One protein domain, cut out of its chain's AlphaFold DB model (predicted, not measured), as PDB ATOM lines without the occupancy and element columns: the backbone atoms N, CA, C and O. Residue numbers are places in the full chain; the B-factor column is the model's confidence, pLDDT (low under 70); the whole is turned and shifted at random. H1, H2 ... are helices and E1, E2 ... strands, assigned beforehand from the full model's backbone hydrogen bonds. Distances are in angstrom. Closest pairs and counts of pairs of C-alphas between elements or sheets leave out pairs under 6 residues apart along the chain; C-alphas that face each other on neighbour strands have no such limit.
ATOM      1  N   LEU A  11      50.502 -44.942 -42.432       55.19
ATOM      2  CA  LEU A  11      51.147 -46.116 -43.039       55.19
ATOM      3  C   LEU A  11      52.659 -46.185 -42.843       55.19
ATOM      4  O   LEU A  11      53.224 -47.230 -42.535       55.19
ATOM      5  N   LYS A  12      53.325 -45.060 -43.102       64.19
ATOM      6  CA  LYS A  12      54.769 -45.001 -43.314       64.19
ATOM      7  C   LYS A  12      55.549 -45.093 -42.005       64.19
ATOM      8  O   LYS A  12      56.752 -45.311 -42.051       64.19
ATOM      9  N   ASN A  13      54.890 -44.941 -40.850       53.44
ATOM     10  CA  ASN A  13      55.536 -45.007 -39.536       53.44
ATOM     11  C   ASN A  13      55.496 -46.402 -38.866       53.44
ATOM     12  O   ASN A  13      55.997 -46.519 -37.752       53.44
ATOM     13  N   TYR A  14      55.037 -47.441 -39.585       57.38
ATOM     14  CA  TYR A  14      55.291 -48.898 -39.441       57.38
ATOM     15  C   TYR A  14      56.519 -49.483 -38.678       57.38
ATOM     16  O   TYR A  14      56.635 -50.697 -38.539       57.38
ATOM     17  N   PHE A  15      57.540 -48.677 -38.353       60.25
ATOM     18  CA  PHE A  15      58.947 -49.074 -38.542       60.25
ATOM     19  C   PHE A  15      59.985 -48.315 -37.640       60.25
ATOM     20  O   PHE A  15      60.763 -47.533 -38.184       60.25
ATOM     21  N   ARG A  16      60.054 -48.493 -36.292       58.25
ATOM     22  CA  ARG A  16      61.132 -47.928 -35.389       58.25
ATOM     23  C   ARG A  16      61.528 -48.854 -34.196       58.25
ATOM     24  O   ARG A  16      60.873 -49.867 -33.996       58.25
ATOM     25  N   SER A  17      62.641 -48.578 -33.478       62.16
ATOM     26  CA  SER A  17      63.474 -49.610 -32.788       62.16
ATOM     27  C   SER A  17      63.629 -49.558 -31.246       62.16
ATOM     28  O   SER A  17      63.332 -48.561 -30.595       62.16
ATOM     29  N   ASN A  18      64.070 -50.704 -30.696       66.38
ATOM     30  CA  ASN A  18      63.811 -51.251 -29.356       66.38
ATOM     31  C   ASN A  18      62.304 -51.240 -28.956       66.38
ATOM     32  O   ASN A  18      61.989 -51.310 -27.770       66.38
ATOM     33  N   ALA A  19      61.391 -51.231 -29.967       41.44
ATOM     34  CA  ALA A  19      59.909 -51.333 -29.902       41.44
ATOM     35  C   ALA A  19      59.224 -51.625 -31.296       41.44
ATOM     36  O   ALA A  19      58.805 -50.693 -31.982       41.44
ATOM     37  N   ALA A  20      59.109 -52.891 -31.750       55.34
ATOM     38  CA  ALA A  20      58.691 -53.252 -33.135       55.34
ATOM     39  C   ALA A  20      57.156 -53.218 -33.460       55.34
ATOM     40  O   ALA A  20      56.378 -53.752 -32.667       55.34
ATOM     41  N   PRO A  21      56.710 -52.692 -34.636       31.73
ATOM     42  CA  PRO A  21      55.292 -52.735 -35.106       31.73
ATOM     43  C   PRO A  21      54.912 -53.819 -36.176       31.73
ATOM     44  O   PRO A  21      55.691 -54.736 -36.424       31.73
ATOM     45  N   THR A  22      53.695 -53.755 -36.777       38.50
ATOM     46  CA  THR A  22      53.034 -54.843 -37.578       38.50
ATOM     47  C   THR A  22      52.217 -54.421 -38.856       38.50
ATOM     48  O   THR A  22      52.447 -53.352 -39.419       38.50
ATOM     49  N   GLU A  23      51.305 -55.279 -39.384       59.12
ATOM     50  CA  GLU A  23      51.021 -55.466 -40.839       59.12
ATOM     51  C   GLU A  23      49.743 -54.871 -41.509       59.12
ATOM     52  O   GLU A  23      49.895 -54.441 -42.649       59.12
ATOM     53  N   GLN A  24      48.537 -54.825 -40.887       53.19
ATOM     54  CA  GLN A  24      47.184 -54.343 -41.364       53.19
ATOM     55  C   GLN A  24      47.152 -53.234 -42.457       53.19
ATOM     56  O   GLN A  24      46.196 -53.091 -43.220       53.19
ATOM     57  N   ASN A  25      48.216 -52.446 -42.519       62.16
ATOM     58  CA  ASN A  25      48.510 -51.311 -43.374       62.16
ATOM     59  C   ASN A  25      48.113 -51.362 -44.855       62.16
ATOM     60  O   ASN A  25      47.611 -50.339 -45.325       62.16
ATOM     61  N   PHE A  26      48.349 -52.447 -45.604       58.09
ATOM     62  CA  PHE A  26      48.182 -52.404 -47.070       58.09
ATOM     63  C   PHE A  26      46.770 -52.000 -47.498       58.09
ATOM     64  O   PHE A  26      46.615 -51.207 -48.429       58.09
ATOM     65  N   LYS A  27      45.751 -52.530 -46.810       59.06
ATOM     66  CA  LYS A  27      44.370 -52.427 -47.275       59.06
ATOM     67  C   LYS A  27      43.871 -50.982 -47.327       59.06
ATOM     68  O   LYS A  27      43.215 -50.643 -48.305       59.06
ATOM     69  N   ASP A  28      44.170 -50.123 -46.348       55.03
ATOM     70  CA  ASP A  28      43.539 -48.795 -46.319       55.03
ATOM     71  C   ASP A  28      44.240 -47.668 -47.150       55.03
ATOM     72  O   ASP A  28      43.664 -46.592 -47.262       55.03
ATOM     73  N   PHE A  29      45.379 -47.885 -47.860       54.84
ATOM     74  CA  PHE A  29      45.988 -46.854 -48.765       54.84
ATOM     75  C   PHE A  29      45.215 -46.610 -50.074       54.84
ATOM     76  O   PHE A  29      45.068 -45.461 -50.491       54.84
ATOM     77  N   ILE A  30      44.765 -47.677 -50.747       58.06
ATOM     78  CA  ILE A  30      44.247 -47.613 -52.132       58.06
ATOM     79  C   ILE A  30      42.935 -46.828 -52.220       58.06
ATOM     80  O   ILE A  30      42.719 -46.087 -53.178       58.06
ATOM     81  N   ASP A  31      42.064 -46.960 -51.220       59.09
ATOM     82  CA  ASP A  31      40.690 -46.470 -51.334       59.09
ATOM     83  C   ASP A  31      40.580 -44.931 -51.315       59.09
ATOM     84  O   ASP A  31      39.521 -44.395 -51.643       59.09
ATOM     85  N   ALA A  32      41.664 -44.192 -51.049       55.28
ATOM     86  CA  ALA A  32      41.763 -42.730 -51.171       55.28
ATOM     87  C   ALA A  32      41.826 -42.208 -52.638       55.28
ATOM     88  O   ALA A  32      42.599 -41.292 -52.924       55.28
ATOM     89  N   ASN A  33      41.026 -42.799 -53.542       56.00
ATOM     90  CA  ASN A  33      40.921 -42.507 -54.985       56.00
ATOM     91  C   ASN A  33      40.319 -41.111 -55.253       56.00
ATOM     92  O   ASN A  33      41.044 -40.138 -55.434       56.00
ATOM     93  N   LEU A  34      38.990 -40.999 -55.150       55.59
ATOM     94  CA  LEU A  34      38.345 -39.785 -54.658       55.59
ATOM     95  C   LEU A  34      37.564 -40.119 -53.385       55.59
ATOM     96  O   LEU A  34      37.340 -41.289 -53.028       55.59
ATOM     97  N   ASN A  35      37.327 -39.083 -52.596       56.69
ATOM     98  CA  ASN A  35      37.664 -39.176 -51.201       56.69
ATOM     99  C   ASN A  35      36.782 -38.255 -50.357       56.69
ATOM    100  O   ASN A  35      37.006 -37.054 -50.258       56.69
ATOM    101  N   GLN A  36      35.815 -38.857 -49.665       65.81
ATOM    102  CA  GLN A  36      34.977 -38.151 -48.694       65.81
ATOM    103  C   GLN A  36      35.812 -37.513 -47.550       65.81
ATOM    104  O   GLN A  36      35.310 -36.613 -46.888       65.81
ATOM    105  N   LYS A  37      37.079 -37.926 -47.334       62.75
ATOM    106  CA  LYS A  37      38.025 -37.319 -46.368       62.75
ATOM    107  C   LYS A  37      38.781 -36.098 -46.937       62.75
ATOM    108  O   LYS A  37      39.460 -35.434 -46.163       62.75
ATOM    109  N   GLU A  38      38.689 -35.799 -48.243       58.72
ATOM    110  CA  GLU A  38      39.396 -34.665 -48.884       58.72
ATOM    111  C   GLU A  38      38.466 -33.566 -49.458       58.72
ATOM    112  O   GLU A  38      38.814 -32.400 -49.308       58.72
ATOM    113  N   ASP A  39      37.283 -33.875 -50.025       62.38
ATOM    114  CA  ASP A  39      36.436 -32.866 -50.726       62.38
ATOM    115  C   ASP A  39      35.211 -32.318 -49.943       62.38
ATOM    116  O   ASP A  39      34.523 -31.406 -50.401       62.38
ATOM    117  N   GLY A  40      34.891 -32.868 -48.765       74.44
ATOM    118  CA  GLY A  40      33.996 -32.234 -47.775       74.44
ATOM    119  C   GLY A  40      32.462 -32.261 -47.977       74.44
ATOM    120  O   GLY A  40      31.749 -31.891 -47.047       74.44
ATOM    121  N   ILE A  41      31.894 -32.703 -49.106       81.56
ATOM    122  CA  ILE A  41      30.422 -32.676 -49.344       81.56
ATOM    123  C   ILE A  41      29.778 -34.073 -49.231       81.56
ATOM    124  O   ILE A  41      30.351 -35.065 -49.680       81.56
ATOM    125  N   THR A  42      28.563 -34.179 -48.658       68.19
ATOM    126  CA  THR A  42      27.831 -35.460 -48.538       68.19
ATOM    127  C   THR A  42      26.292 -35.351 -48.490       68.19
ATOM    128  O   THR A  42      25.716 -34.288 -48.245       68.19
ATOM    129  N   LYS A  43      25.604 -36.483 -48.704       63.03
ATOM    130  CA  LYS A  43      24.141 -36.653 -48.622       63.03
ATOM    131  C   LYS A  43      23.798 -37.758 -47.620       63.03
ATOM    132  O   LYS A  43      24.433 -38.807 -47.590       63.03
ATOM    133  N   ILE A  44      22.768 -37.511 -46.817       50.03
ATOM    134  CA  ILE A  44      22.318 -38.377 -45.723       50.03
ATOM    135  C   ILE A  44      20.938 -38.963 -46.102       50.03
ATOM    136  O   ILE A  44      20.110 -38.203 -46.621       50.03
ATOM    137  N   PRO A  45      20.667 -40.272 -45.901       56.56
ATOM    138  CA  PRO A  45      19.339 -40.854 -46.133       56.56
ATOM    139  C   PRO A  45      18.259 -40.146 -45.303       56.56
ATOM    140  O   PRO A  45      18.507 -39.797 -44.153       56.56
ATOM    141  N   ASP A  46      17.106 -39.874 -45.921       59.25
ATOM    142  CA  ASP A  46      15.959 -39.128 -45.366       59.25
ATOM    143  C   ASP A  46      16.253 -37.727 -44.765       59.25
ATOM    144  O   ASP A  46      15.377 -37.109 -44.164       59.25
ATOM    145  N   GLY A  47      17.455 -37.170 -44.979       55.06
ATOM    146  CA  GLY A  47      17.875 -35.851 -44.477       55.06
ATOM    147  C   GLY A  47      18.347 -34.866 -45.565       55.06
ATOM    148  O   GLY A  47      18.421 -35.223 -46.745       55.06
ATOM    149  N   PRO A  48      18.676 -33.608 -45.212       58.19
ATOM    150  CA  PRO A  48      19.206 -32.603 -46.146       58.19
ATOM    151  C   PRO A  48      20.655 -32.891 -46.613       58.19
ATOM    152  O   PRO A  48      21.272 -33.887 -46.235       58.19
ATOM    153  N   ILE A  49      21.184 -32.035 -47.496       75.69
ATOM    154  CA  ILE A  49      22.592 -32.059 -47.951       75.69
ATOM    155  C   ILE A  49      23.505 -31.464 -46.865       75.69
ATOM    156  O   ILE A  49      23.104 -30.529 -46.174       75.69
ATOM    157  N   ALA A  50      24.723 -31.997 -46.727       67.94
ATOM    158  CA  ALA A  50      25.704 -31.588 -45.721       67.94
ATOM    159  C   ALA A  50      27.067 -31.223 -46.343       67.94
ATOM    160  O   ALA A  50      27.490 -31.816 -47.336       67.94
ATOM    161  N   VAL A  51      27.749 -30.246 -45.735       79.31
ATOM    162  CA  VAL A  51      28.996 -29.634 -46.225       79.31
ATOM    163  C   VAL A  51      29.970 -29.449 -45.055       79.31
ATOM    164  O   VAL A  51      29.580 -28.945 -44.003       79.31
ATOM    165  N   GLN A  52      31.225 -29.850 -45.245       71.81
ATOM    166  CA  GLN A  52      32.366 -29.638 -44.356       71.81
ATOM    167  C   GLN A  52      33.374 -28.742 -45.084       71.81
ATOM    168  O   GLN A  52      33.783 -29.056 -46.200       71.81
ATOM    169  N   ALA A  53      33.783 -27.635 -44.461       70.62
ATOM    170  CA  ALA A  53      34.748 -26.717 -45.061       70.62
ATOM    171  C   ALA A  53      36.144 -27.353 -45.197       70.62
ATOM    172  O   ALA A  53      36.610 -28.053 -44.295       70.62
ATOM    173  N   ALA A  54      36.826 -27.066 -46.309       64.62
ATOM    174  CA  ALA A  54      38.158 -27.597 -46.620       64.62
ATOM    175  C   ALA A  54      39.321 -26.642 -46.262       64.62
ATOM    176  O   ALA A  54      40.484 -27.044 -46.298       64.62
ATOM    177  N   THR A  55      39.040 -25.374 -45.935       67.94
ATOM    178  CA  THR A  55      40.045 -24.308 -45.750       67.94
ATOM    179  C   THR A  55      40.071 -23.771 -44.314       67.94
ATOM    180  O   THR A  55      39.098 -23.894 -43.572       67.94
ATOM    181  N   GLN A  56      41.175 -23.123 -43.907       67.12
ATOM    182  CA  GLN A  56      41.319 -22.537 -42.556       67.12
ATOM    183  C   GLN A  56      40.293 -21.429 -42.236       67.12
ATOM    184  O   GLN A  56      40.049 -21.152 -41.055       67.12
ATOM    185  N   SER A  57      39.703 -20.824 -43.272       63.41
ATOM    186  CA  SER A  57      38.612 -19.844 -43.191       63.41
ATOM    187  C   SER A  57      37.271 -20.463 -42.766       63.41
ATOM    188  O   SER A  57      36.367 -19.736 -42.373       63.41
ATOM    189  N   GLU A  58      37.136 -21.794 -42.855       78.25
ATOM    190  CA  GLU A  58      35.911 -22.565 -42.582       78.25
ATOM    191  C   GLU A  58      34.670 -22.051 -43.349       78.25
ATOM    192  O   GLU A  58      33.532 -22.089 -42.870       78.25
ATOM    193  N   GLU A  59      34.901 -21.567 -44.571       80.56
ATOM    194  CA  GLU A  59      33.869 -21.133 -45.512       80.56
ATOM    195  C   GLU A  59      33.138 -22.352 -46.085       80.56
ATOM    196  O   GLU A  59      33.757 -23.314 -46.542       80.56
ATOM    197  N   LEU A  60      31.804 -22.322 -46.025       84.94
ATOM    198  CA  LEU A  60      30.939 -23.415 -46.473       84.94
ATOM    199  C   LEU A  60      30.342 -23.145 -47.851       84.94
ATOM    200  O   LEU A  60      30.256 -24.046 -48.680       84.94
ATOM    201  N   LEU A  61      29.848 -21.920 -48.056       84.62
ATOM    202  CA  LEU A  61      29.067 -21.536 -49.228       84.62
ATOM    203  C   LEU A  61      29.413 -20.110 -49.644       84.62
ATOM    204  O   LEU A  61      29.383 -19.181 -48.832       84.62
ATOM    205  N   HIS A  62      29.700 -19.951 -50.931       86.50
ATOM    206  CA  HIS A  62      29.984 -18.679 -51.579       86.50
ATOM    207  C   HIS A  62      28.823 -18.290 -52.498       86.50
ATOM    208  O   HIS A  62      28.390 -19.086 -53.333       86.50
ATOM    209  N   PHE A  63      28.360 -17.049 -52.381       84.38
ATOM    210  CA  PHE A  63      27.312 -16.471 -53.214       84.38
ATOM    211  C   PHE A  63      27.916 -15.351 -54.061       84.38
ATOM    212  O   PHE A  63      28.255 -14.276 -53.561       84.38
ATOM    213  N   TYR A  64      28.064 -15.619 -55.353       86.38
ATOM    214  CA  TYR A  64      28.571 -14.674 -56.348       86.38
ATOM    215  C   TYR A  64      27.416 -13.899 -56.991       86.38
ATOM    216  O   TYR A  64      26.282 -14.380 -57.012       86.38
ATOM    217  N   LYS A  65      27.699 -12.706 -57.530       84.19
ATOM    218  CA  LYS A  65      26.729 -11.965 -58.351       84.19
ATOM    219  C   LYS A  65      26.808 -12.423 -59.812       84.19
ATOM    220  O   LYS A  65      25.771 -12.655 -60.425       84.19
ATOM    221  N   ASP A  66      28.022 -12.615 -60.326       75.19
ATOM    222  CA  ASP A  66      28.349 -13.387 -61.530       75.19
ATOM    223  C   ASP A  66      29.517 -14.334 -61.179       75.19
ATOM    224  O   ASP A  66      30.446 -13.950 -60.476       75.19
ATOM    225  N   PHE A  67      29.513 -15.583 -61.654       73.38
ATOM    226  CA  PHE A  67      30.601 -16.542 -61.385       73.38
ATOM    227  C   PHE A  67      31.932 -16.206 -62.093       73.38
ATOM    228  O   PHE A  67      32.904 -16.946 -61.959       73.38
ATOM    229  N   LYS A  68      31.998 -15.094 -62.836       80.06
ATOM    230  CA  LYS A  68      33.253 -14.472 -63.300       80.06
ATOM    231  C   LYS A  68      33.908 -13.563 -62.255       80.06
ATOM    232  O   LYS A  68      35.067 -13.189 -62.439       80.06
ATOM    233  N   ASP A  69      33.190 -13.183 -61.199       79.69
ATOM    234  CA  ASP A  69      33.728 -12.350 -60.127       79.69
ATOM    235  C   ASP A  69      34.818 -13.131 -59.363       79.69
ATOM    236  O   ASP A  69      34.601 -14.251 -58.902       79.69
ATOM    237  N   VAL A  70      35.998 -12.531 -59.172       80.12
ATOM    238  CA  VAL A  70      37.132 -13.148 -58.441       80.12
ATOM    239  C   VAL A  70      36.888 -13.327 -56.936       80.12
ATOM    240  O   VAL A  70      37.726 -13.886 -56.231       80.12
ATOM    241  N   SER A  71      35.769 -12.841 -56.403       77.31
ATOM    242  CA  SER A  71      35.416 -12.944 -54.984       77.31
ATOM    243  C   SER A  71      33.895 -12.969 -54.807       77.31
ATOM    244  O   SER A  71      33.191 -12.317 -55.579       77.31
ATOM    245  N   PRO A  72      33.369 -13.708 -53.816       83.50
ATOM    246  CA  PRO A  72      31.934 -13.774 -53.572       83.50
ATOM    247  C   PRO A  72      31.388 -12.450 -53.027       83.50
ATOM    248  O   PRO A  72      32.058 -11.735 -52.282       83.50
ATOM    249  N   ALA A  73      30.132 -12.148 -53.358       86.25
ATOM    250  CA  ALA A  73      29.412 -11.010 -52.792       86.25
ATOM    251  C   ALA A  73      29.036 -11.268 -51.323       86.25
ATOM    252  O   ALA A  73      29.156 -10.372 -50.484       86.25
ATOM    253  N   TRP A  74      28.632 -12.508 -51.018       87.69
ATOM    254  CA  TRP A  74      28.368 -12.994 -49.664       87.69
ATOM    255  C   TRP A  74      28.990 -14.370 -49.434       87.69
ATOM    256  O   TRP A  74      28.958 -15.232 -50.311       87.69
ATOM    257  N   THR A  75      29.474 -14.597 -48.218       87.44
ATOM    258  CA  THR A  75      30.022 -15.875 -47.760       87.44
ATOM    259  C   THR A  75      29.306 -16.321 -46.492       87.44
ATOM    260  O   THR A  75      29.095 -15.524 -45.576       87.44
ATOM    261  N   MET A  76      28.960 -17.607 -46.420       87.31
ATOM    262  CA  MET A  76      28.564 -18.272 -45.178       87.31
ATOM    263  C   MET A  76      29.701 -19.168 -44.697       87.31
ATOM    264  O   MET A  76      30.226 -19.980 -45.465       87.31
ATOM    265  N   SER A  77      30.057 -19.052 -43.422       83.38
ATOM    266  CA  SER A  77      31.168 -19.790 -42.818       83.38
ATOM    267  C   SER A  77      30.848 -20.242 -41.391       83.38
ATOM    268  O   SER A  77      30.029 -19.644 -40.690       83.38
ATOM    269  N   GLN A  78      31.513 -21.310 -40.943       77.06
ATOM    270  CA  GLN A  78      31.482 -21.788 -39.547       77.06
ATOM    271  C   GLN A  78      32.480 -21.046 -38.639       77.06
ATOM    272  O   GLN A  78      32.653 -21.384 -37.462       77.06
ATOM    273  N   LYS A  79      33.110 -20.000 -39.186       72.88
ATOM    274  CA  LYS A  79      34.101 -19.157 -38.528       72.88
ATOM    275  C   LYS A  79      34.259 -17.841 -39.271       72.88
ATOM    276  O   LYS A  79      34.290 -17.805 -40.498       72.88
ATOM    277  N   SER A  80      34.437 -16.761 -38.531       58.12
ATOM    278  CA  SER A  80      35.022 -15.531 -39.061       58.12
ATOM    279  C   SER A  80      36.134 -15.121 -38.105       58.12
ATOM    280  O   SER A  80      35.886 -14.887 -36.924       58.12
ATOM    281  N   GLY A  81      37.377 -15.104 -38.586       64.62
ATOM    282  CA  GLY A  81      38.545 -14.865 -37.739       64.62
ATOM    283  C   GLY A  81      38.845 -16.020 -36.772       64.62
ATOM    284  O   GLY A  81      39.035 -17.163 -37.185       64.62
ATOM    285  N   THR A  82      38.963 -15.719 -35.477       60.72
ATOM    286  CA  THR A  82      39.603 -16.605 -34.484       60.72
ATOM    287  C   THR A  82      38.663 -17.526 -33.704       60.72
ATOM    288  O   THR A  82      39.150 -18.339 -32.920       60.72
ATOM    289  N   ARG A  83      37.338 -17.423 -33.875       67.62
ATOM    290  CA  ARG A  83      36.360 -18.093 -32.999       67.62
ATOM    291  C   ARG A  83      35.234 -18.764 -33.787       67.62
ATOM    292  O   ARG A  83      34.732 -18.207 -34.760       67.62
ATOM    293  N   THR A  84      34.859 -19.961 -33.351       73.44
ATOM    294  CA  THR A  84      33.892 -20.847 -34.012       73.44
ATOM    295  C   THR A  84      32.449 -20.407 -33.764       73.44
ATOM    296  O   THR A  84      32.068 -20.098 -32.633       73.44
ATOM    297  N   GLY A  85      31.629 -20.401 -34.812       82.06
ATOM    298  CA  GLY A  85      30.238 -19.949 -34.764       82.06
ATOM    299  C   GLY A  85      29.688 -19.684 -36.163       82.06
ATOM    300  O   GLY A  85      30.444 -19.633 -37.129       82.06
ATOM    301  N   PHE A  86      28.376 -19.525 -36.310       85.75
ATOM    302  CA  PHE A  86      27.802 -19.318 -37.641       85.75
ATOM    303  C   PHE A  86      27.932 -17.850 -38.064       85.75
ATOM    304  O   PHE A  86      27.419 -16.970 -37.372       85.75
ATOM    305  N   SER A  87      28.616 -17.594 -39.183       86.88
ATOM    306  CA  SER A  87      28.864 -16.253 -39.725       86.88
ATOM    307  C   SER A  87      28.227 -16.069 -41.099       86.88
ATOM    308  O   SER A  87      28.346 -16.930 -41.974       86.88
ATOM    309  N   ILE A  88      27.635 -14.894 -41.310       89.06
ATOM    310  CA  ILE A  88      27.266 -14.376 -42.629       89.06
ATOM    311  C   ILE A  88      28.100 -13.120 -42.882       89.06
ATOM    312  O   ILE A  88      28.025 -12.143 -42.130       89.06
ATOM    313  N   SER A  89      28.902 -13.162 -43.943       85.00
ATOM    314  CA  SER A  89      29.925 -12.166 -44.255       85.00
ATOM    315  C   SER A  89      29.700 -11.556 -45.638       85.00
ATOM    316  O   SER A  89      29.348 -12.268 -46.576       85.00
ATOM    317  N   GLY A  90      29.928 -10.250 -45.780       80.38
ATOM    318  CA  GLY A  90      29.804  -9.507 -47.039       80.38
ATOM    319  C   GLY A  90      31.062  -8.682 -47.309       80.38
ATOM    320  O   GLY A  90      31.626  -8.095 -46.379       80.38
ATOM    321  N   ALA A  91      31.528  -8.675 -48.562       71.38
ATOM    322  CA  ALA A  91      32.769  -8.009 -48.990       71.38
ATOM    323  C   ALA A  91      33.999  -8.301 -48.088       71.38
ATOM    324  O   ALA A  91      34.828  -7.428 -47.847       71.38
ATOM    325  N   GLY A  92      34.100  -9.527 -47.557       70.38
ATOM    326  CA  GLY A  92      35.214  -9.980 -46.709       70.38
ATOM    327  C   GLY A  92      35.080  -9.731 -45.197       70.38
ATOM    328  O   GLY A  92      35.995 -10.086 -44.461       70.38
ATOM    329  N   SER A  93      33.967  -9.171 -44.703       74.12
ATOM    330  CA  SER A  93      33.752  -8.897 -43.264       74.12
ATOM    331  C   SER A  93      32.459  -9.520 -42.722       74.12
ATOM    332  O   SER A  93      31.456  -9.567 -43.436       74.12
ATOM    333  N   SER A  94      32.456  -9.987 -41.466       82.44
ATOM    334  CA  SER A  94      31.249 -10.544 -40.826       82.44
ATOM    335  C   SER A  94      30.222  -9.450 -40.532       82.44
ATOM    336  O   SER A  94      30.560  -8.386 -40.012       82.44
ATOM    337  N   LYS A  95      28.956  -9.711 -40.872       85.81
ATOM    338  CA  LYS A  95      27.823  -8.803 -40.626       85.81
ATOM    339  C   LYS A  95      26.833  -9.358 -39.608       85.81
ATOM    340  O   LYS A  95      26.234  -8.578 -38.870       85.81
ATOM    341  N   LEU A  96      26.736 -10.679 -39.498       86.44
ATOM    342  CA  LEU A  96      26.052 -11.374 -38.412       86.44
ATOM    343  C   LEU A  96      26.889 -12.585 -37.997       86.44
ATOM    344  O   LEU A  96      27.277 -13.383 -38.849       86.44
ATOM    345  N   PHE A  97      27.119 -12.734 -36.695       87.50
ATOM    346  CA  PHE A  97      27.822 -13.860 -36.092       87.50
ATOM    347  C   PHE A  97      27.032 -14.398 -34.897       87.50
ATOM    348  O   PHE A  97      26.554 -13.622 -34.073       87.50
ATOM    349  N   ILE A  98      26.918 -15.718 -34.761       87.12
ATOM    350  CA  ILE A  98      26.314 -16.358 -33.585       87.12
ATOM    351  C   ILE A  98      27.357 -17.276 -32.943       87.12
ATOM    352  O   ILE A  98      27.791 -18.253 -33.561       87.12
ATOM    353  N   ASP A  99      27.758 -16.965 -31.705       82.81
ATOM    354  CA  ASP A  99      28.716 -17.765 -30.931       82.81
ATOM    355  C   ASP A  99      28.053 -19.070 -30.460       82.81
ATOM    356  O   ASP A  99      27.022 -19.067 -29.780       82.81
ATOM    357  N   ALA A 100      28.657 -20.200 -30.830       82.31
ATOM    358  CA  ALA A 100      28.104 -21.527 -30.572       82.31
ATOM    359  C   ALA A 100      28.165 -21.959 -29.094       82.31
ATOM    360  O   ALA A 100      27.397 -22.828 -28.686       82.31
ATOM    361  N   ALA A 101      29.067 -21.391 -28.288       77.00
ATOM    362  CA  ALA A 101      29.304 -21.832 -26.914       77.00
ATOM    363  C   ALA A 101      28.318 -21.215 -25.911       77.00
ATOM    364  O   ALA A 101      27.995 -21.828 -24.895       77.00
ATOM    365  N   ASN A 102      27.858 -19.991 -26.173       80.25
ATOM    366  CA  ASN A 102      27.006 -19.236 -25.252       80.25
ATOM    367  C   ASN A 102      25.729 -18.674 -25.900       80.25
ATOM    368  O   ASN A 102      24.887 -18.136 -25.174       80.25
ATOM    369  N   GLY A 103      25.550 -18.804 -27.219       82.12
ATOM    370  CA  GLY A 103      24.407 -18.247 -27.945       82.12
ATOM    371  C   GLY A 103      24.410 -16.718 -28.006       82.12
ATOM    372  O   GLY A 103      23.352 -16.121 -28.190       82.12
ATOM    373  N   ASN A 104      25.563 -16.077 -27.797       86.38
ATOM    374  CA  ASN A 104      25.703 -14.636 -27.946       86.38
ATOM    375  C   ASN A 104      25.590 -14.258 -29.431       86.38
ATOM    376  O   ASN A 104      26.300 -14.809 -30.277       86.38
ATOM    377  N   ILE A 105      24.726 -13.291 -29.737       85.81
ATOM    378  CA  ILE A 105      24.516 -12.783 -31.094       85.81
ATOM    379  C   ILE A 105      25.358 -11.522 -31.283       85.81
ATOM    380  O   ILE A 105      25.256 -10.572 -30.510       85.81
ATOM    381  N   GLY A 106      26.192 -11.526 -32.315       86.31
ATOM    382  CA  GLY A 106      27.057 -10.430 -32.722       86.31
ATOM    383  C   GLY A 106      26.612  -9.805 -34.041       86.31
ATOM    384  O   GLY A 106      26.435 -10.524 -35.022       86.31
ATOM    385  N   VAL A 107      26.475  -8.479 -34.098       83.94
ATOM    386  CA  VAL A 107      26.096  -7.751 -35.326       83.94
ATOM    387  C   VAL A 107      27.213  -6.790 -35.733       83.94
ATOM    388  O   VAL A 107      27.676  -6.003 -34.911       83.94
ATOM    389  N   ASN A 108      27.634  -6.876 -37.002       79.62
ATOM    390  CA  ASN A 108      28.676  -6.054 -37.643       79.62
ATOM    391  C   ASN A 108      30.035  -6.015 -36.900       79.62
ATOM    392  O   ASN A 108      30.807  -5.070 -37.016       79.62
ATOM    393  N   LEU A 109      30.345  -7.069 -36.145       76.12
ATOM    394  CA  LEU A 109      31.556  -7.189 -35.337       76.12
ATOM    395  C   LEU A 109      32.767  -7.714 -36.124       76.12
ATOM    396  O   LEU A 109      32.682  -8.727 -36.818       76.12
ATOM    397  N   ALA A 110      33.935  -7.113 -35.880       65.38
ATOM    398  CA  ALA A 110      35.236  -7.688 -36.243       65.38
ATOM    399  C   ALA A 110      35.802  -8.651 -35.170       65.38
ATOM    400  O   ALA A 110      36.782  -9.353 -35.420       65.38
ATOM    401  N   THR A 111      35.206  -8.691 -33.971       70.38
ATOM    402  CA  THR A 111      35.668  -9.477 -32.809       70.38
ATOM    403  C   THR A 111      34.506 -10.215 -32.114       70.38
ATOM    404  O   THR A 111      33.348  -9.849 -32.286       70.38
ATOM    405  N   PRO A 112      34.754 -11.284 -31.334       72.50
ATOM    406  CA  PRO A 112      33.690 -12.085 -30.717       72.50
ATOM    407  C   PRO A 112      32.647 -11.323 -29.869       72.50
ATOM    408  O   PRO A 112      33.006 -10.396 -29.139       72.50
ATOM    409  N   PRO A 113      31.366 -11.749 -29.862       78.44
ATOM    410  CA  PRO A 113      30.320 -11.100 -29.075       78.44
ATOM    411  C   PRO A 113      30.482 -11.350 -27.566       78.44
ATOM    412  O   PRO A 113      30.343 -12.472 -27.073       78.44
ATOM    413  N   MET A 114      30.756 -10.281 -26.813       77.88
ATOM    414  CA  MET A 114      31.059 -10.340 -25.374       77.88
ATOM    415  C   MET A 114      29.811 -10.383 -24.476       77.88
ATOM    416  O   MET A 114      29.915 -10.710 -23.296       77.88
ATOM    417  N   ALA A 115      28.631 -10.108 -25.033       76.12
ATOM    418  CA  ALA A 115      27.338 -10.129 -24.351       76.12
ATOM    419  C   ALA A 115      26.300 -10.912 -25.170       76.12
ATOM    420  O   ALA A 115      26.501 -11.149 -26.361       76.12
ATOM    421  N   LYS A 116      25.174 -11.291 -24.542       80.06
ATOM    422  CA  LYS A 116      24.088 -12.075 -25.174       80.06
ATOM    423  C   LYS A 116      23.590 -11.472 -26.489       80.06
ATOM    424  O   LYS A 116      23.282 -12.214 -27.418       80.06
ATOM    425  N   LEU A 117      23.587 -10.146 -26.571       81.88
ATOM    426  CA  LEU A 117      23.527  -9.384 -27.807       81.88
ATOM    427  C   LEU A 117      24.672  -8.362 -27.763       81.88
ATOM    428  O   LEU A 117      24.759  -7.590 -26.811       81.88
ATOM    429  N   HIS A 118      25.564  -8.382 -28.753       81.12
ATOM    430  CA  HIS A 118      26.667  -7.433 -28.907       81.12
ATOM    431  C   HIS A 118      26.565  -6.796 -30.298       81.12
ATOM    432  O   HIS A 118      26.824  -7.446 -31.312       81.12
ATOM    433  N   LEU A 119      26.151  -5.533 -30.349       78.06
ATOM    434  CA  LEU A 119      26.146  -4.741 -31.576       78.06
ATOM    435  C   LEU A 119      27.431  -3.916 -31.629       78.06
ATOM    436  O   LEU A 119      27.812  -3.324 -30.620       78.06
ATOM    437  N   TYR A 120      28.087  -3.878 -32.788       79.44
ATOM    438  CA  TYR A 120      29.251  -3.029 -33.016       79.44
ATOM    439  C   TYR A 120      29.052  -2.120 -34.222       79.44
ATOM    440  O   TYR A 120      28.692  -2.548 -35.321       79.44
TER     441      TYR A 120
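Overview. This is residues 11 to 120 of the 926 residues of the protein "Peptidase S74 domain-containing protein" of Fluviicola sp. RIFCSPHIGHO2_12_FULL_43_24 (UniProt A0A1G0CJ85). With little regular structure, a long tail with short helix H1 leads past the small hairpin E1 and E2 to a twisted sheet, E3 E4 E5 E6 E7 E8. The printed part has 110 residues, 43 of them in one named helix, then eight strands: mostly strand, the larger sheet mixed. It is extended, with radius of gyration of the C-alphas 20.4 A, spanning 59 by 38 by 34 A.

Along the chain. H1, residues 26 to 29, begins at C-alpha (48.182, -52.404, -47.070). Strands follow: E1 41 to 43, E2 49 to 51, E3 59 to 63, E4 74 to 80, E5 83 to 90, 17.7 A long, E6 93 to 99, E7 105 to 107, and E8 117 to 119, ending at C-alpha (26.146, -4.741, -31.576).

Arrangement. H1 is not on the larger sheet and too short for any O i to N i+4 pair. E1 and E2 are antiparallel, N 42 to O 50 2.9 A. E3 to E7 form a meander, each strand the antiparallel neighbour of the one before. E7 and E8 are parallel, N 118 to O 105 2.8 A.

Size, cuts and confidence. The printed part has no cut. The H1 to E1 link is long. Residues 11 to 39 are among 46 under pLDDT 70.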